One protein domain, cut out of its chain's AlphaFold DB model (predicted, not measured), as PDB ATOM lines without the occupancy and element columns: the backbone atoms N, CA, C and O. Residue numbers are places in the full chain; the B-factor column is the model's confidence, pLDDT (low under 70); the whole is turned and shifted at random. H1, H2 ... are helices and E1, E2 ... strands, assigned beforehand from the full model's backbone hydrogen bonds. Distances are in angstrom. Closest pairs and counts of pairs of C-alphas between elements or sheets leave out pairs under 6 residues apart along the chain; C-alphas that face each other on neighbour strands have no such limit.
ATOM      1  N   ASP A  19     150.110 103.095  98.291       89.88
ATOM      2  CA  ASP A  19     149.187 104.005  98.982       89.88
ATOM      3  C   ASP A  19     149.914 105.121  99.747       89.88
ATOM      4  O   ASP A  19     149.452 106.265  99.795       89.88
ATOM      5  N   ASP A  20     151.057 104.806 100.364       87.81
ATOM      6  CA  ASP A  20     151.849 105.803 101.092       87.81
ATOM      7  C   ASP A  20     152.538 106.778 100.130       87.81
ATOM      8  O   ASP A  20     152.588 107.981 100.398       87.81
ATOM      9  N   GLU A  21     153.028 106.276  98.993       88.56
ATOM     10  CA  GLU A  21     153.600 107.100  97.925       88.56
ATOM     11  C   GLU A  21     152.557 108.022  97.292       88.56
ATOM     12  O   GLU A  21     152.835 109.202  97.088       88.56
ATOM     13  N   ASP A  22     151.343 107.531  97.045       87.00
ATOM     14  CA  ASP A  22     150.257 108.329  96.474       87.00
ATOM     15  C   ASP A  22     149.822 109.434  97.439       87.00
ATOM     16  O   ASP A  22     149.664 110.597  97.051       87.00
ATOM     17  N   ARG A  23     149.715 109.125  98.740       86.25
ATOM     18  CA  ARG A  23     149.479 110.138  99.784       86.25
ATOM     19  C   ARG A  23     150.579 111.193  99.802       86.25
ATOM     20  O   ARG A  23     150.280 112.385  99.900       86.25
ATOM     21  N   PHE A  24     151.836 110.779  99.689       86.38
ATOM     22  CA  PHE A  24     152.969 111.696  99.652       86.38
ATOM     23  C   PHE A  24     152.968 112.572  98.386       86.38
ATOM     24  O   PHE A  24     153.122 113.791  98.483       86.38
ATOM     25  N   CYS A  25     152.703 111.994  97.214       84.31
ATOM     26  CA  CYS A  25     152.558 112.722  95.951       84.31
ATOM     27  C   CYS A  25     151.423 113.751  96.015       84.31
ATOM     28  O   CYS A  25     151.581 114.882  95.553       84.31
ATOM     29  N   ASN A  26     150.304 113.403  96.652       83.12
ATOM     30  CA  ASN A  26     149.198 114.329  96.881       83.12
ATOM     31  C   ASN A  26     149.609 115.514  97.771       83.12
ATOM     32  O   ASN A  26     149.231 116.655  97.491       83.12
ATOM     33  N   LEU A  27     150.434 115.287  98.800       83.50
ATOM     34  CA  LEU A  27     151.010 116.374  99.599       83.50
ATOM     35  C   LEU A  27     151.980 117.237  98.779       83.50
ATOM     36  O   LEU A  27     151.930 118.462  98.877       83.50
ATOM     37  N   LEU A  28     152.820 116.637  97.930       84.06
ATOM     38  CA  LEU A  28     153.717 117.380  97.039       84.06
ATOM     39  C   LEU A  28     152.944 118.280  96.069       84.06
ATOM     40  O   LEU A  28     153.251 119.472  95.970       84.06
ATOM     41  N   ARG A  29     151.899 117.759  95.415       80.31
ATOM     42  CA  ARG A  29     151.019 118.544  94.526       80.31
ATOM     43  C   ARG A  29     150.407 119.735  95.263       80.31
ATOM     44  O   ARG A  29     150.480 120.862  94.782       80.31
ATOM     45  N   ARG A  30     149.952 119.529  96.504       79.25
ATOM     46  CA  ARG A  30     149.464 120.603  97.390       79.25
ATOM     47  C   ARG A  30     150.520 121.636  97.777       79.25
ATOM     48  O   ARG A  30     150.158 122.645  98.366       79.25
ATOM     49  N   THR A  31     151.800 121.434  97.474       78.38
ATOM     50  CA  THR A  31     152.853 122.446  97.675       78.38
ATOM     51  C   THR A  31     153.297 123.155  96.397       78.38
ATOM     52  O   THR A  31     154.093 124.094  96.507       78.38
ATOM     53  N   GLY A  32     152.743 122.773  95.240       77.94
ATOM     54  CA  GLY A  32     153.080 123.321  93.922       77.94
ATOM     55  C   GLY A  32     153.958 122.405  93.066       77.94
ATOM     56  O   GLY A  32     154.610 122.883  92.147       77.94
ATOM     57  N   ALA A  33     154.043 121.107  93.380       81.62
ATOM     58  CA  ALA A  33     154.785 120.171  92.541       81.62
ATOM     59  C   ALA A  33     154.041 119.893  91.225       81.62
ATOM     60  O   ALA A  33     152.868 119.517  91.242       81.62
ATOM     61  N   THR A  34     154.750 120.023  90.104       78.69
ATOM     62  CA  THR A  34     154.250 119.689  88.766       78.69
ATOM     63  C   THR A  34     154.301 118.183  88.534       78.69
ATOM     64  O   THR A  34     155.307 117.531  88.827       78.69
ATOM     65  N   PHE A  35     153.220 117.622  87.993       79.38
ATOM     66  CA  PHE A  35     153.199 116.235  87.543       79.38
ATOM     67  C   PHE A  35     153.725 116.146  86.112       79.38
ATOM     68  O   PHE A  35     153.249 116.862  85.238       79.38
ATOM     69  N   TRP A  36     154.683 115.251  85.884       79.69
ATOM     70  CA  TRP A  36     155.229 114.974  84.558       79.69
ATOM     71  C   TRP A  36     154.711 113.618  84.071       79.69
ATOM     72  O   TRP A  36     154.770 112.663  84.852       79.69
ATOM     73  N   PRO A  37     154.232 113.502  82.817       79.06
ATOM     74  CA  PRO A  37     153.707 112.241  82.287       79.06
ATOM     75  C   PRO A  37     154.735 111.109  82.329       79.06
ATOM     76  O   PRO A  37     154.398 109.958  82.609       79.06
ATOM     77  N   SER A  38     156.007 111.442  82.105       82.75
ATOM     78  CA  SER A  38     157.113 110.510  82.242       82.75
ATOM     79  C   SER A  38     158.405 111.217  82.652       82.75
ATOM     80  O   SER A  38     158.554 112.439  82.567       82.75
ATOM     81  N   ARG A  39     159.381 110.422  83.101       84.12
ATOM     82  CA  ARG A  39     160.739 110.910  83.369       84.12
ATOM     83  C   ARG A  39     161.434 111.399  82.095       84.12
ATOM     84  O   ARG A  39     162.257 112.304  82.184       84.12
ATOM     85  N   GLU A  40     161.138 110.770  80.961       86.69
ATOM     86  CA  GLU A  40     161.681 111.138  79.652       86.69
ATOM     87  C   GLU A  40     161.143 112.503  79.230       86.69
ATOM     88  O   GLU A  40     161.939 113.391  78.961       86.69
ATOM     89  N   ASP A  41     159.832 112.737  79.363       84.56
ATOM     90  CA  ASP A  41     159.221 114.046  79.088       84.56
ATOM     91  C   ASP A  41     159.821 115.160  79.943       84.56
ATOM     92  O   ASP A  41     160.118 116.242  79.435       84.56
ATOM     93  N   TRP A  42     160.020 114.899  81.240       85.12
ATOM     94  CA  TRP A  42     160.706 115.842  82.122       85.12
ATOM     95  C   TRP A  42     162.130 116.120  81.628       85.12
ATOM     96  O   TRP A  42     162.529 117.277  81.514       85.12
ATOM     97  N   PHE A  43     162.897 115.069  81.327       86.31
ATOM     98  CA  PHE A  43     164.290 115.194  80.904       86.31
ATOM     99  C   PHE A  43     164.420 115.949  79.577       86.31
ATOM    100  O   PHE A  43     165.221 116.878  79.485       86.31
ATOM    101  N   ASP A  44     163.604 115.609  78.585       88.06
ATOM    102  CA  ASP A  44     163.627 116.218  77.258       88.06
ATOM    103  C   ASP A  44     163.270 117.703  77.312       88.06
ATOM    104  O   ASP A  44     163.926 118.514  76.654       88.06
ATOM    105  N   THR A  45     162.305 118.095  78.150       83.81
ATOM    106  CA  THR A  45     162.001 119.513  78.384       83.81
ATOM    107  C   THR A  45     163.149 120.236  79.081       83.81
ATOM    108  O   THR A  45     163.516 121.333  78.666       83.81
ATOM    109  N   GLN A  46     163.772 119.637  80.104       81.94
ATOM    110  CA  GLN A  46     164.923 120.258  80.777       81.94
ATOM    111  C   GLN A  46     166.150 120.396  79.859       81.94
ATOM    112  O   GLN A  46     166.934 121.330  80.016       81.94
ATOM    113  N   MET A  47     166.315 119.483  78.898       84.44
ATOM    114  CA  MET A  47     167.407 119.496  77.920       84.44
ATOM    115  C   MET A  47     167.097 120.341  76.673       84.44
ATOM    116  O   MET A  47     167.951 120.448  75.791       84.44
ATOM    117  N   GLY A  48     165.902 120.935  76.582       83.06
ATOM    118  CA  GLY A  48     165.464 121.724  75.426       83.06
ATOM    119  C   GLY A  48     165.243 120.897  74.154       83.06
ATOM    120  O   GLY A  48     165.255 121.447  73.056       83.06
ATOM    121  N   LEU A  49     165.070 119.579  74.289       83.62
ATOM    122  CA  LEU A  49     164.756 118.657  73.191       83.62
ATOM    123  C   LEU A  49     163.265 118.687  72.828       83.62
ATOM    124  O   LEU A  49     162.892 118.309  71.718       83.62
ATOM    125  N   ARG A  50     162.428 119.171  73.753       84.62
ATOM    126  CA  ARG A  50     160.994 119.409  73.584       84.62
ATOM    127  C   ARG A  50     160.635 120.798  74.104       84.62
ATOM    128  O   ARG A  50     161.115 121.203  75.161       84.62
ATOM    129  N   GLU A  51     159.752 121.499  73.395       80.88
ATOM    130  CA  GLU A  51     159.173 122.752  73.886       80.88
ATOM    131  C   GLU A  51     158.305 122.501  75.128       80.88
ATOM    132  O   GLU A  51     157.524 121.543  75.190       80.88
ATOM    133  N   ILE A  52     158.465 123.363  76.133       78.62
ATOM    134  CA  ILE A  52     157.603 123.373  77.310       78.62
ATOM    135  C   ILE A  52     156.216 123.877  76.906       78.62
ATOM    136  O   ILE A  52     156.095 124.837  76.146       78.62
ATOM    137  N   THR A  53     155.162 123.218  77.376       80.75
ATOM    138  CA  THR A  53     153.802 123.729  77.163       80.75
ATOM    139  C   THR A  53     153.535 124.929  78.073       80.75
ATOM    140  O   THR A  53     154.113 125.034  79.155       80.75
ATOM    141  N   GLU A  54     152.605 125.809  77.688       77.44
ATOM    142  CA  GLU A  54     152.209 126.952  78.531       77.44
ATOM    143  C   GLU A  54     151.721 126.517  79.924       77.44
ATOM    144  O   GLU A  54     151.799 127.284  80.880       77.44
ATOM    145  N   GLU A  55     151.183 125.303  80.062       75.12
ATOM    146  CA  GLU A  55     150.754 124.761  81.353       75.12
ATOM    147  C   GLU A  55     151.925 124.276  82.208       75.12
ATOM    148  O   GLU A  55     151.941 124.550  83.407       75.12
ATOM    149  N   GLU A  56     152.918 123.616  81.607       79.38
ATOM    150  CA  GLU A  56     154.144 123.184  82.289       79.38
ATOM    151  C   GLU A  56     155.033 124.371  82.691       79.38
ATOM    152  O   GLU A  56     155.792 124.276  83.657       79.38
ATOM    153  N   GLU A  57     154.939 125.492  81.970       81.62
ATOM    154  CA  GLU A  57     155.711 126.704  82.246       81.62
ATOM    155  C   GLU A  57     155.165 127.502  83.443       81.62
ATOM    156  O   GLU A  57     155.921 128.196  84.134       81.62
ATOM    157  N   LYS A  58     153.860 127.384  83.729       83.56
ATOM    158  CA  LYS A  58     153.220 128.059  84.864       83.56
ATOM    159  C   LYS A  58     153.838 127.592  86.176       83.56
ATOM    160  O   LYS A  58     153.857 126.408  86.503       83.56
ATOM    161  N   VAL A  59     154.245 128.555  86.997       83.31
ATOM    162  CA  VAL A  59     154.704 128.283  88.360       83.31
ATOM    163  C   VAL A  59     153.586 128.643  89.318       83.31
ATOM    164  O   VAL A  59     153.261 129.820  89.501       83.31
ATOM    165  N   ILE A  60     152.999 127.619  89.934       86.69
ATOM    166  CA  ILE A  60     151.936 127.774  90.923       86.69
ATOM    167  C   ILE A  60     152.430 127.246  92.260       86.69
ATOM    168  O   ILE A  60     152.847 126.096  92.379       86.69
ATOM    169  N   VAL A  61     152.375 128.094  93.283       87.94
ATOM    170  CA  VAL A  61     152.759 127.723  94.643       87.94
ATOM    171  C   VAL A  61     151.582 127.911  95.577       87.94
ATOM    172  O   VAL A  61     150.943 128.961  95.587       87.94
ATOM    173  N   TYR A  62     151.343 126.899  96.403       88.56
ATOM    174  CA  TYR A  62     150.279 126.898  97.398       88.56
ATOM    175  C   TYR A  62     150.835 127.024  98.818       88.56
ATOM    176  O   TYR A  62     151.882 126.444  99.152       88.56
ATOM    177  N   GLY A  63     150.102 127.758  99.650       88.94
ATOM    178  CA  GLY A  63     150.340 127.931 101.076       88.94
ATOM    179  C   GLY A  63     149.066 127.632 101.859       88.94
ATOM    180  O   GLY A  63     148.056 128.296 101.660       88.94
ATOM    181  N   TRP A  64     149.115 126.635 102.740       87.19
ATOM    182  CA  TRP A  64     147.957 126.167 103.510       87.19
ATOM    183  C   TRP A  64     148.007 126.687 104.949       87.19
ATOM    184  O   TRP A  64     148.910 126.285 105.691       87.19
ATOM    185  N   PRO A  65     147.084 127.573 105.353       87.12
ATOM    186  CA  PRO A  65     147.029 128.071 106.720       87.12
ATOM    187  C   PRO A  65     146.839 126.941 107.735       87.12
ATOM    188  O   PRO A  65     146.200 125.923 107.461       87.12
ATOM    189  N   THR A  66     147.390 127.119 108.931       83.75
ATOM    190  CA  THR A  66     147.292 126.132 110.018       83.75
ATOM    191  C   THR A  66     145.887 125.994 110.602       83.75
ATOM    192  O   THR A  66     145.583 124.956 111.188       83.75
ATOM    193  N   ASP A  67     145.028 126.997 110.418       82.81
ATOM    194  CA  ASP A  67     143.608 126.943 110.784       82.81
ATOM    195  C   ASP A  67     142.769 126.074 109.824       82.81
ATOM    196  O   ASP A  67     141.628 125.738 110.142       82.81
ATOM    197  N   GLY A  68     143.344 125.662 108.688       76.88
ATOM    198  CA  GLY A  68     142.690 124.837 107.677       76.88
ATOM    199  C   GLY A  68     141.649 125.578 106.836       76.88
ATOM    200  O   GLY A  68     140.909 124.923 106.101       76.88
ATOM    201  N   VAL A  69     141.577 126.909 106.928       83.44
ATOM    202  CA  VAL A  69     140.607 127.729 106.199       83.44
ATOM    203  C   VAL A  69     141.263 128.320 104.951       83.44
ATOM    204  O   VAL A  69     142.135 129.184 105.025       83.44
ATOM    205  N   GLY A  70     140.812 127.860 103.784       84.25
ATOM    206  CA  GLY A  70     141.266 128.353 102.486       84.25
ATOM    207  C   GLY A  70     142.712 127.994 102.127       84.25
ATOM    208  O   GLY A  70     143.361 127.141 102.737       84.25
ATOM    209  N   VAL A  71     143.214 128.641 101.078       88.81
ATOM    210  CA  VAL A  71     144.561 128.444 100.538       88.81
ATOM    211  C   VAL A  71     145.103 129.751  99.965       88.81
ATOM    212  O   VAL A  71     144.409 130.500  99.280       88.81
ATOM    213  N   TRP A  72     146.372 130.037 100.233       90.75
ATOM    214  CA  TRP A  72     147.113 131.086  99.544       90.75
ATOM    215  C   TRP A  72     147.691 130.534  98.253       90.75
ATOM    216  O   TRP A  72     148.328 129.480  98.261       90.75
ATOM    217  N   VAL A  73     147.510 131.259  97.155       90.25
ATOM    218  CA  VAL A  73     147.980 130.851  95.834       90.25
ATOM    219  C   VAL A  73     148.844 131.948  95.234       90.25
ATOM    220  O   VAL A  73     148.439 133.104  95.133       90.25
ATOM    221  N   LEU A  74     150.045 131.574  94.818       89.88
ATOM    222  CA  LEU A  74     150.971 132.424  94.085       89.88
ATOM    223  C   LEU A  74     151.090 131.884  92.662       89.88
ATOM    224  O   LEU A  74     151.352 130.695  92.490       89.88
ATOM    225  N   ARG A  75     150.879 132.741  91.659       89.19
ATOM    226  CA  ARG A  75     150.836 132.354  90.243       89.19
ATOM    227  C   ARG A  75     151.825 133.181  89.430       89.19
ATOM    228  O   ARG A  75     151.756 134.407  89.455       89.19
ATOM    229  N   PHE A  76     152.664 132.509  88.654       87.12
ATOM    230  CA  PHE A  76     153.489 133.110  87.608       87.12
ATOM    231  C   PHE A  76     153.224 132.409  86.282       87.12
ATOM    232  O   PHE A  76     152.967 131.205  86.254       87.12
ATOM    233  N   LYS A  77     153.296 133.161  85.179       84.00
ATOM    234  CA  LYS A  77     153.081 132.591  83.842       84.00
ATOM    235  C   LYS A  77     154.279 131.779  83.356       84.00
ATOM    236  O   LYS A  77     154.084 130.879  82.558       84.00
ATOM    237  N   SER A  78     155.475 132.110  83.835       81.81
ATOM    238  CA  SER A  78     156.706 131.416  83.479       81.81
ATOM    239  C   SER A  78     157.785 131.558  84.545       81.81
ATOM    240  O   SER A  78     157.732 132.452  85.399       81.81
ATOM    241  N   VAL A  79     158.810 130.710  84.446       79.00
ATOM    242  CA  VAL A  79     160.035 130.803  85.253       79.00
ATOM    243  C   VAL A  79     160.767 132.138  85.069       79.00
ATOM    244  O   VAL A  79     161.439 132.600  85.987       79.00
ATOM    245  N   GLU A  80     160.601 132.797  83.920       81.69
ATOM    246  CA  GLU A  80     161.216 134.099  83.629       81.69
ATOM    247  C   GLU A  80     160.620 135.242  84.462       81.69
ATOM    248  O   GLU A  80     161.282 136.253  84.700       81.69
ATOM    249  N   GLN A  81     159.376 135.087  84.926       84.19
ATOM    250  CA  GLN A  81     158.697 136.073  85.773       84.19
ATOM    251  C   GLN A  81     159.050 135.928  87.256       84.19
ATOM    252  O   GLN A  81     158.609 136.745  88.070       84.19
ATOM    253  N   LEU A  82     159.823 134.902  87.626       85.12
ATOM    254  CA  LEU A  82     160.180 134.667  89.015       85.12
ATOM    255  C   LEU A  82     161.110 135.774  89.536       85.12
ATOM    256  O   LEU A  82     162.108 136.115  88.891       85.12
ATOM    257  N   PRO A  83     160.835 136.323  90.735       87.19
ATOM    258  CA  PRO A  83     161.757 137.226  91.410       87.19
ATOM    259  C   PRO A  83     163.150 136.600  91.563       87.19
ATOM    260  O   PRO A  83     163.286 135.400  91.802       87.19
ATOM    261  N   ARG A  84     164.212 137.416  91.500       85.38
ATOM    262  CA  ARG A  84     165.601 136.926  91.656       85.38
ATOM    263  C   ARG A  84     165.835 136.184  92.974       85.38
ATOM    264  O   ARG A  84     166.706 135.327  93.051       85.38
ATOM    265  N   ASP A  85     165.086 136.540  94.009       88.88
ATOM    266  CA  ASP A  85     165.163 135.976  95.350       88.88
ATOM    267  C   ASP A  85     164.100 134.894  95.611       88.88
ATOM    268  O   ASP A  85     163.960 134.465  96.754       88.88
ATOM    269  N   PHE A  86     163.392 134.405  94.582       86.69
ATOM    270  CA  PHE A  86     162.278 133.456  94.721       86.69
ATOM    271  C   PHE A  86     162.635 132.195  95.521       86.69
ATOM    272  O   PHE A  86     161.805 131.675  96.264       86.69
ATOM    273  N   GLY A  87     163.898 131.751  95.470       83.62
ATOM    274  CA  GLY A  87     164.407 130.636  96.276       83.62
ATOM    275  C   GLY A  87     164.226 130.802  97.795       83.62
ATOM    276  O   GLY A  87     164.263 129.808  98.518       83.62
ATOM    277  N   ARG A  88     163.961 132.020  98.296       87.62
ATOM    278  CA  ARG A  88     163.570 132.282  99.695       87.62
ATOM    279  C   ARG A  88     162.384 131.429 100.138       87.62
ATOM    280  O   ARG A  88     162.386 130.949 101.269       87.62
ATOM    281  N   ILE A  89     161.415 131.186  99.253       86.69
ATOM    282  CA  ILE A  89     160.224 130.391  99.577       86.69
ATOM    283  C   ILE A  89     160.571 128.945  99.963       86.69
ATOM    284  O   ILE A  89     159.906 128.351 100.808       86.69
ATOM    285  N   SER A  90     161.647 128.396  99.393       80.75
ATOM    286  CA  SER A  90     162.137 127.044  99.677       80.75
ATOM    287  C   SER A  90     162.825 126.937 101.042       80.75
ATOM    288  O   SER A  90     163.005 125.831 101.548       80.75
ATOM    289  N   PHE A  91     163.198 128.066 101.653       83.06
ATOM    290  CA  PHE A  91     163.813 128.105 102.981       83.06
ATOM    291  C   PHE A  91     162.802 128.199 104.127       83.06
ATOM    292  O   PHE A  91     163.206 128.040 105.279       83.06
ATOM    293  N   ALA A  92     161.514 128.408 103.835       86.69
ATOM    294  CA  ALA A  92     160.467 128.429 104.851       86.69
ATOM    295  C   ALA A  92     160.460 127.126 105.670       86.69
ATOM    296  O   ALA A  92     160.462 126.019 105.125       86.69
ATOM    297  N   MET A  93     160.447 127.250 106.998       82.25
ATOM    298  CA  MET A  93     160.509 126.107 107.917       82.25
ATOM    299  C   MET A  93     159.132 125.504 108.190       82.25
ATOM    300  O   MET A  93     159.015 124.355 108.623       82.25
ATOM    301  N   ASN A  94     158.083 126.287 107.963       85.19
ATOM    302  CA  ASN A  94     156.695 125.906 108.158       85.19
ATOM    303  C   ASN A  94     155.796 126.636 107.150       85.19
ATOM    304  O   ASN A  94     156.247 127.492 106.387       85.19
ATOM    305  N   MET A  95     154.518 126.259 107.127       87.12
ATOM    306  CA  MET A  95     153.589 126.775 106.128       87.12
ATOM    307  C   MET A  95     153.198 128.240 106.369       87.12
ATOM    308  O   MET A  95     152.992 128.960 105.401       87.12
ATOM    309  N   GLU A  96     153.201 128.711 107.617       89.31
ATOM    310  CA  GLU A  96     152.939 130.122 107.944       89.31
ATOM    311  C   GLU A  96     154.059 131.038 107.440       89.31
ATOM    312  O   GLU A  96     153.799 132.048 106.790       89.31
ATOM    313  N   GLU A  97     155.319 130.647 107.646       90.25
ATOM    314  CA  GLU A  97     156.473 131.343 107.066       90.25
ATOM    315  C   GLU A  97     156.415 131.341 105.536       90.25
ATOM    316  O   GLU A  97     156.678 132.365 104.901       90.25
ATOM    317  N   LYS A  98     156.028 130.210 104.928       89.75
ATOM    318  CA  LYS A  98     155.854 130.122 103.473       89.75
ATOM    319  C   LYS A  98     154.772 131.093 103.002       89.75
ATOM    320  O   LYS A  98     155.012 131.829 102.052       89.75
ATOM    321  N   ILE A  99     153.623 131.141 103.678       91.19
ATOM    322  CA  ILE A  99     152.525 132.073 103.384       91.19
ATOM    323  C   ILE A  99     152.993 133.521 103.521       91.19
ATOM    324  O   ILE A  99     152.696 134.339 102.653       91.19
ATOM    325  N   GLN A 100     153.756 133.854 104.562       91.62
ATOM    326  CA  GLN A 100     154.293 135.202 104.738       91.62
ATOM    327  C   GLN A 100     155.172 135.620 103.550       91.62
ATOM    328  O   GLN A 100     154.961 136.692 102.987       91.62
ATOM    329  N   ILE A 101     156.090 134.752 103.115       91.44
ATOM    330  CA  ILE A 101     156.939 134.997 101.938       91.44
ATOM    331  C   ILE A 101     156.092 135.074 100.657       91.44
ATOM    332  O   ILE A 101     156.292 135.954  99.825       91.44
ATOM    333  N   MET A 102     155.102 134.194 100.498       92.75
ATOM    334  CA  MET A 102     154.181 134.214  99.358       92.75
ATOM    335  C   MET A 102     153.428 135.545  99.251       92.75
ATOM    336  O   MET A 102     153.249 136.063  98.149       92.75
ATOM    337  N   ARG A 103     153.017 136.126 100.381       92.12
ATOM    338  CA  ARG A 103     152.355 137.436 100.422       92.12
ATOM    339  C   ARG A 103     153.274 138.562  99.955       92.12
ATOM    340  O   ARG A 103     152.800 139.455  99.261       92.12
ATOM    341  N   GLU A 104     154.570 138.505 100.268       92.75
ATOM    342  CA  GLU A 104     155.566 139.455  99.738       92.75
ATOM    343  C   GLU A 104     155.671 139.379  98.206       92.75
ATOM    344  O   GLU A 104     155.886 140.396  97.551       92.75
ATOM    345  N   TYR A 105     155.451 138.195  97.630       90.25
ATOM    346  CA  TYR A 105     155.427 137.972  96.182       90.25
ATOM    347  C   TYR A 105     154.059 138.202  95.523       90.25
ATOM    348  O   TYR A 105     153.913 137.963  94.327       90.25
ATOM    349  N   GLY A 106     153.064 138.696  96.267       90.56
ATOM    350  CA  GLY A 106     151.746 139.028  95.720       90.56
ATOM    351  C   GLY A 106     150.771 137.853  95.637       90.56
ATOM    352  O   GLY A 106     149.871 137.869  94.799       90.56
ATOM    353  N   ALA A 107     150.927 136.834  96.487       91.88
ATOM    354  CA  ALA A 107     149.963 135.741  96.574       91.88
ATOM    355  C   ALA A 107     148.560 136.230  96.953       91.88
ATOM    356  O   ALA A 107     148.395 137.164  97.743       91.88
ATOM    357  N   THR A 108     147.547 135.545  96.432       92.19
ATOM    358  CA  THR A 108     146.136 135.816  96.703       92.19
ATOM    359  C   THR A 108     145.542 134.734  97.598       92.19
ATOM    360  O   THR A 108     145.917 133.566  97.507       92.19
ATOM    361  N   PHE A 109     144.628 135.121  98.489       90.00
ATOM    362  CA  PHE A 109     143.903 134.179  99.341       90.00
ATOM    363  C   PHE A 109     142.629 133.701  98.645       90.00
ATOM    364  O   PHE A 109     141.898 134.509  98.068       90.00
ATOM    365  N   VAL A 110     142.369 132.401  98.723       86.38
ATOM    366  CA  VAL A 110     141.170 131.753  98.197       86.38
ATOM    367  C   VAL A 110     140.496 130.999  99.344       86.38
ATOM    368  O   VAL A 110     141.085 130.082  99.907       86.38
ATOM    369  N   GLU A 111     139.281 131.407  99.711       79.50
ATOM    370  CA  GLU A 111     138.552 130.864 100.869       79.50
ATOM    371  C   GLU A 111     137.946 129.481 100.591       79.50
ATOM    372  O   GLU A 111     138.034 128.588 101.431       79.50
ATOM    373  N   ASP A 112     137.395 129.280  99.392       67.94
ATOM    374  CA  ASP A 112     136.867 127.993  98.945       67.94
ATOM    375  C   ASP A 112     137.860 127.323  97.990       67.94
ATOM    376  O   ASP A 112     138.246 127.879  96.964       67.94
ATOM    377  N   VAL A 113     138.289 126.113  98.338       59.88
ATOM    378  CA  VAL A 113     139.276 125.336  97.580       59.88
ATOM    379  C   VAL A 113     138.633 124.647  96.366       59.88
ATOM    380  O   VAL A 113     139.327 124.340  95.401       59.88
ATOM    381  N   THR A 114     137.310 124.437  96.380       57.75
ATOM    382  CA  THR A 114     136.573 123.787  95.281       57.75
ATOM    383  C   THR A 114     136.581 124.546  93.939       57.75
ATOM    384  O   THR A 114     136.606 123.885  92.902       57.75
ATOM    385  N   PRO A 115     136.623 125.893  93.875       50.41
ATOM    386  CA  PRO A 115     136.802 126.625  92.616       50.41
ATOM    387  C   PRO A 115     138.254 126.743  92.123       50.41
ATOM    388  O   PRO A 115     138.476 127.360  91.082       50.41
ATOM    389  N   VAL A 116     139.258 126.200  92.822       53.50
ATOM    390  CA  VAL A 116     140.642 126.217  92.320       53.50
ATOM    391  C   VAL A 116     140.774 125.115  91.270       53.50
ATOM    392  O   VAL A 116     141.017 123.958  91.606       53.50
ATOM    393  N   GLU A 117     140.581 125.458  89.991       54.72
ATOM    394  CA  GLU A 117     140.682 124.520  88.857       54.72
ATOM    395  C   GLU A 117     141.993 123.720  88.886       54.72
ATOM    396  O   GLU A 117     142.010 122.529  88.583       54.72
ATOM    397  N   GLU A 118     143.073 124.342  89.360       58.16
ATOM    398  CA  GLU A 118     144.402 123.737  89.466       58.16
ATOM    399  C   GLU A 118     144.527 122.714  90.618       58.16
ATOM    400  O   GLU A 118     145.500 121.962  90.687       58.16
ATOM    401  N   LEU A 119     143.540 122.678  91.520       53.94
ATOM    402  CA  LEU A 119     143.353 121.655  92.551       53.94
ATOM    403  C   LEU A 119     142.217 120.677  92.192       53.94
ATOM    404  O   LEU A 119     142.096 119.645  92.840       53.94
ATOM    405  N   ASN A 120     141.400 120.926  91.164       47.12
ATOM    406  CA  ASN A 120     140.310 120.016  90.773       47.12
ATOM    407  C   ASN A 120     140.781 118.779  89.996       47.12
ATOM    408  O   ASN A 120     140.106 117.752  90.010       47.12
ATOM    409  N   THR A 121     141.996 118.795  89.444       48.66
ATOM    410  CA  THR A 121     142.703 117.575  89.009       48.66
ATOM    411  C   THR A 121     143.069 116.633  90.168       48.66
ATOM    412  O   THR A 121     143.586 115.546  89.927       48.66
ATOM    413  N   ILE A 122     142.791 117.007  91.426       47.59
ATOM    414  CA  ILE A 122     142.984 116.167  92.622       47.59
ATOM    415  C   ILE A 122     141.793 115.216  92.857       47.59
ATOM    416  O   ILE A 122     141.960 114.218  93.552       47.59
ATOM    417  N   TYR A 123     140.617 115.484  92.272       41.31
ATOM    418  CA  TYR A 123     139.407 114.656  92.437       41.31
ATOM    419  C   TYR A 123     139.027 113.835  91.199       41.31
ATOM    420  O   TYR A 123     138.037 113.108  91.234       41.31
TER     421      TYR A 123
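Overview. This is residues 19 to 123 of the 129 residues of an uncharacterized protein of Aspergillus pseudonomiae (UniProt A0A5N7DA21). A small, three-stranded sheet, E1 E2 E3, has H5 packed slantwise over one face, and H4 sits beside H5 in a helical hairpin. Beyond this core, residues 19 to 24 of H1 stick out, and the chain reaches away to H2, the element farthest from the mean of the C-alphas. The printed part has 105 residues, in the order H1 H2 H3 E1 E2 H4 H5 E3 H6; the sheet is antiparallel and the class mixed, helices and strands. It is compact, with a radius of gyration of the C-alphas of 14.6 A and spans of 43 by 37 by 26 A.

Along the chain. E1 is residues 59 to 63, 13.4 A long, E2 residues 71 to 76, 16.4 A, and E3 residues 108 to 110. H5 is residues 95 to 104, 14.3 A, and H4 residues 86 to 91. H1, residues 19 to 29, 15.3 A, begins at C-alpha 19 (149.187, 104.005, 98.982). H2 is residues 39 to 46, H3 residues 54 to 57, and H6, residues 117 to 120, ends at C-alpha 120 (140.310, 120.016, 90.773).

Arrangement. E1 and E2 form a hairpin, with N 61 and O 74 2.9 A apart, within hydrogen-bond range. E2 and E3 are antiparallel, with N 73 and O 108 at 2.8 A. H5 is on the sheet at a height of 8.6 A; its closest C-alphas to E1 are those of Ile 99 and Gly 63, 5.2 A. H4 and H5 touch at Ile 89 and Lys 98, closest C-alphas 5.9 A, at a shallow tilt of 16 degrees, opposite ways. H1, H2, H3 and H6 are not on the sheet. Every O i to N i+4 pair is within range in H1, H2 and H5; H4 has 0 of 2, but 3 of 3 O i to N i+3 pairs, and H3 and H6 are too short for an O i to N i+4 pair.

Size, cuts and confidence. The farthest C-alphas, those of Leu 49 and Asp 67, are 43.9 A apart. The printed part has no cut and no long link. Residues 112 to 123 have pLDDT under 70.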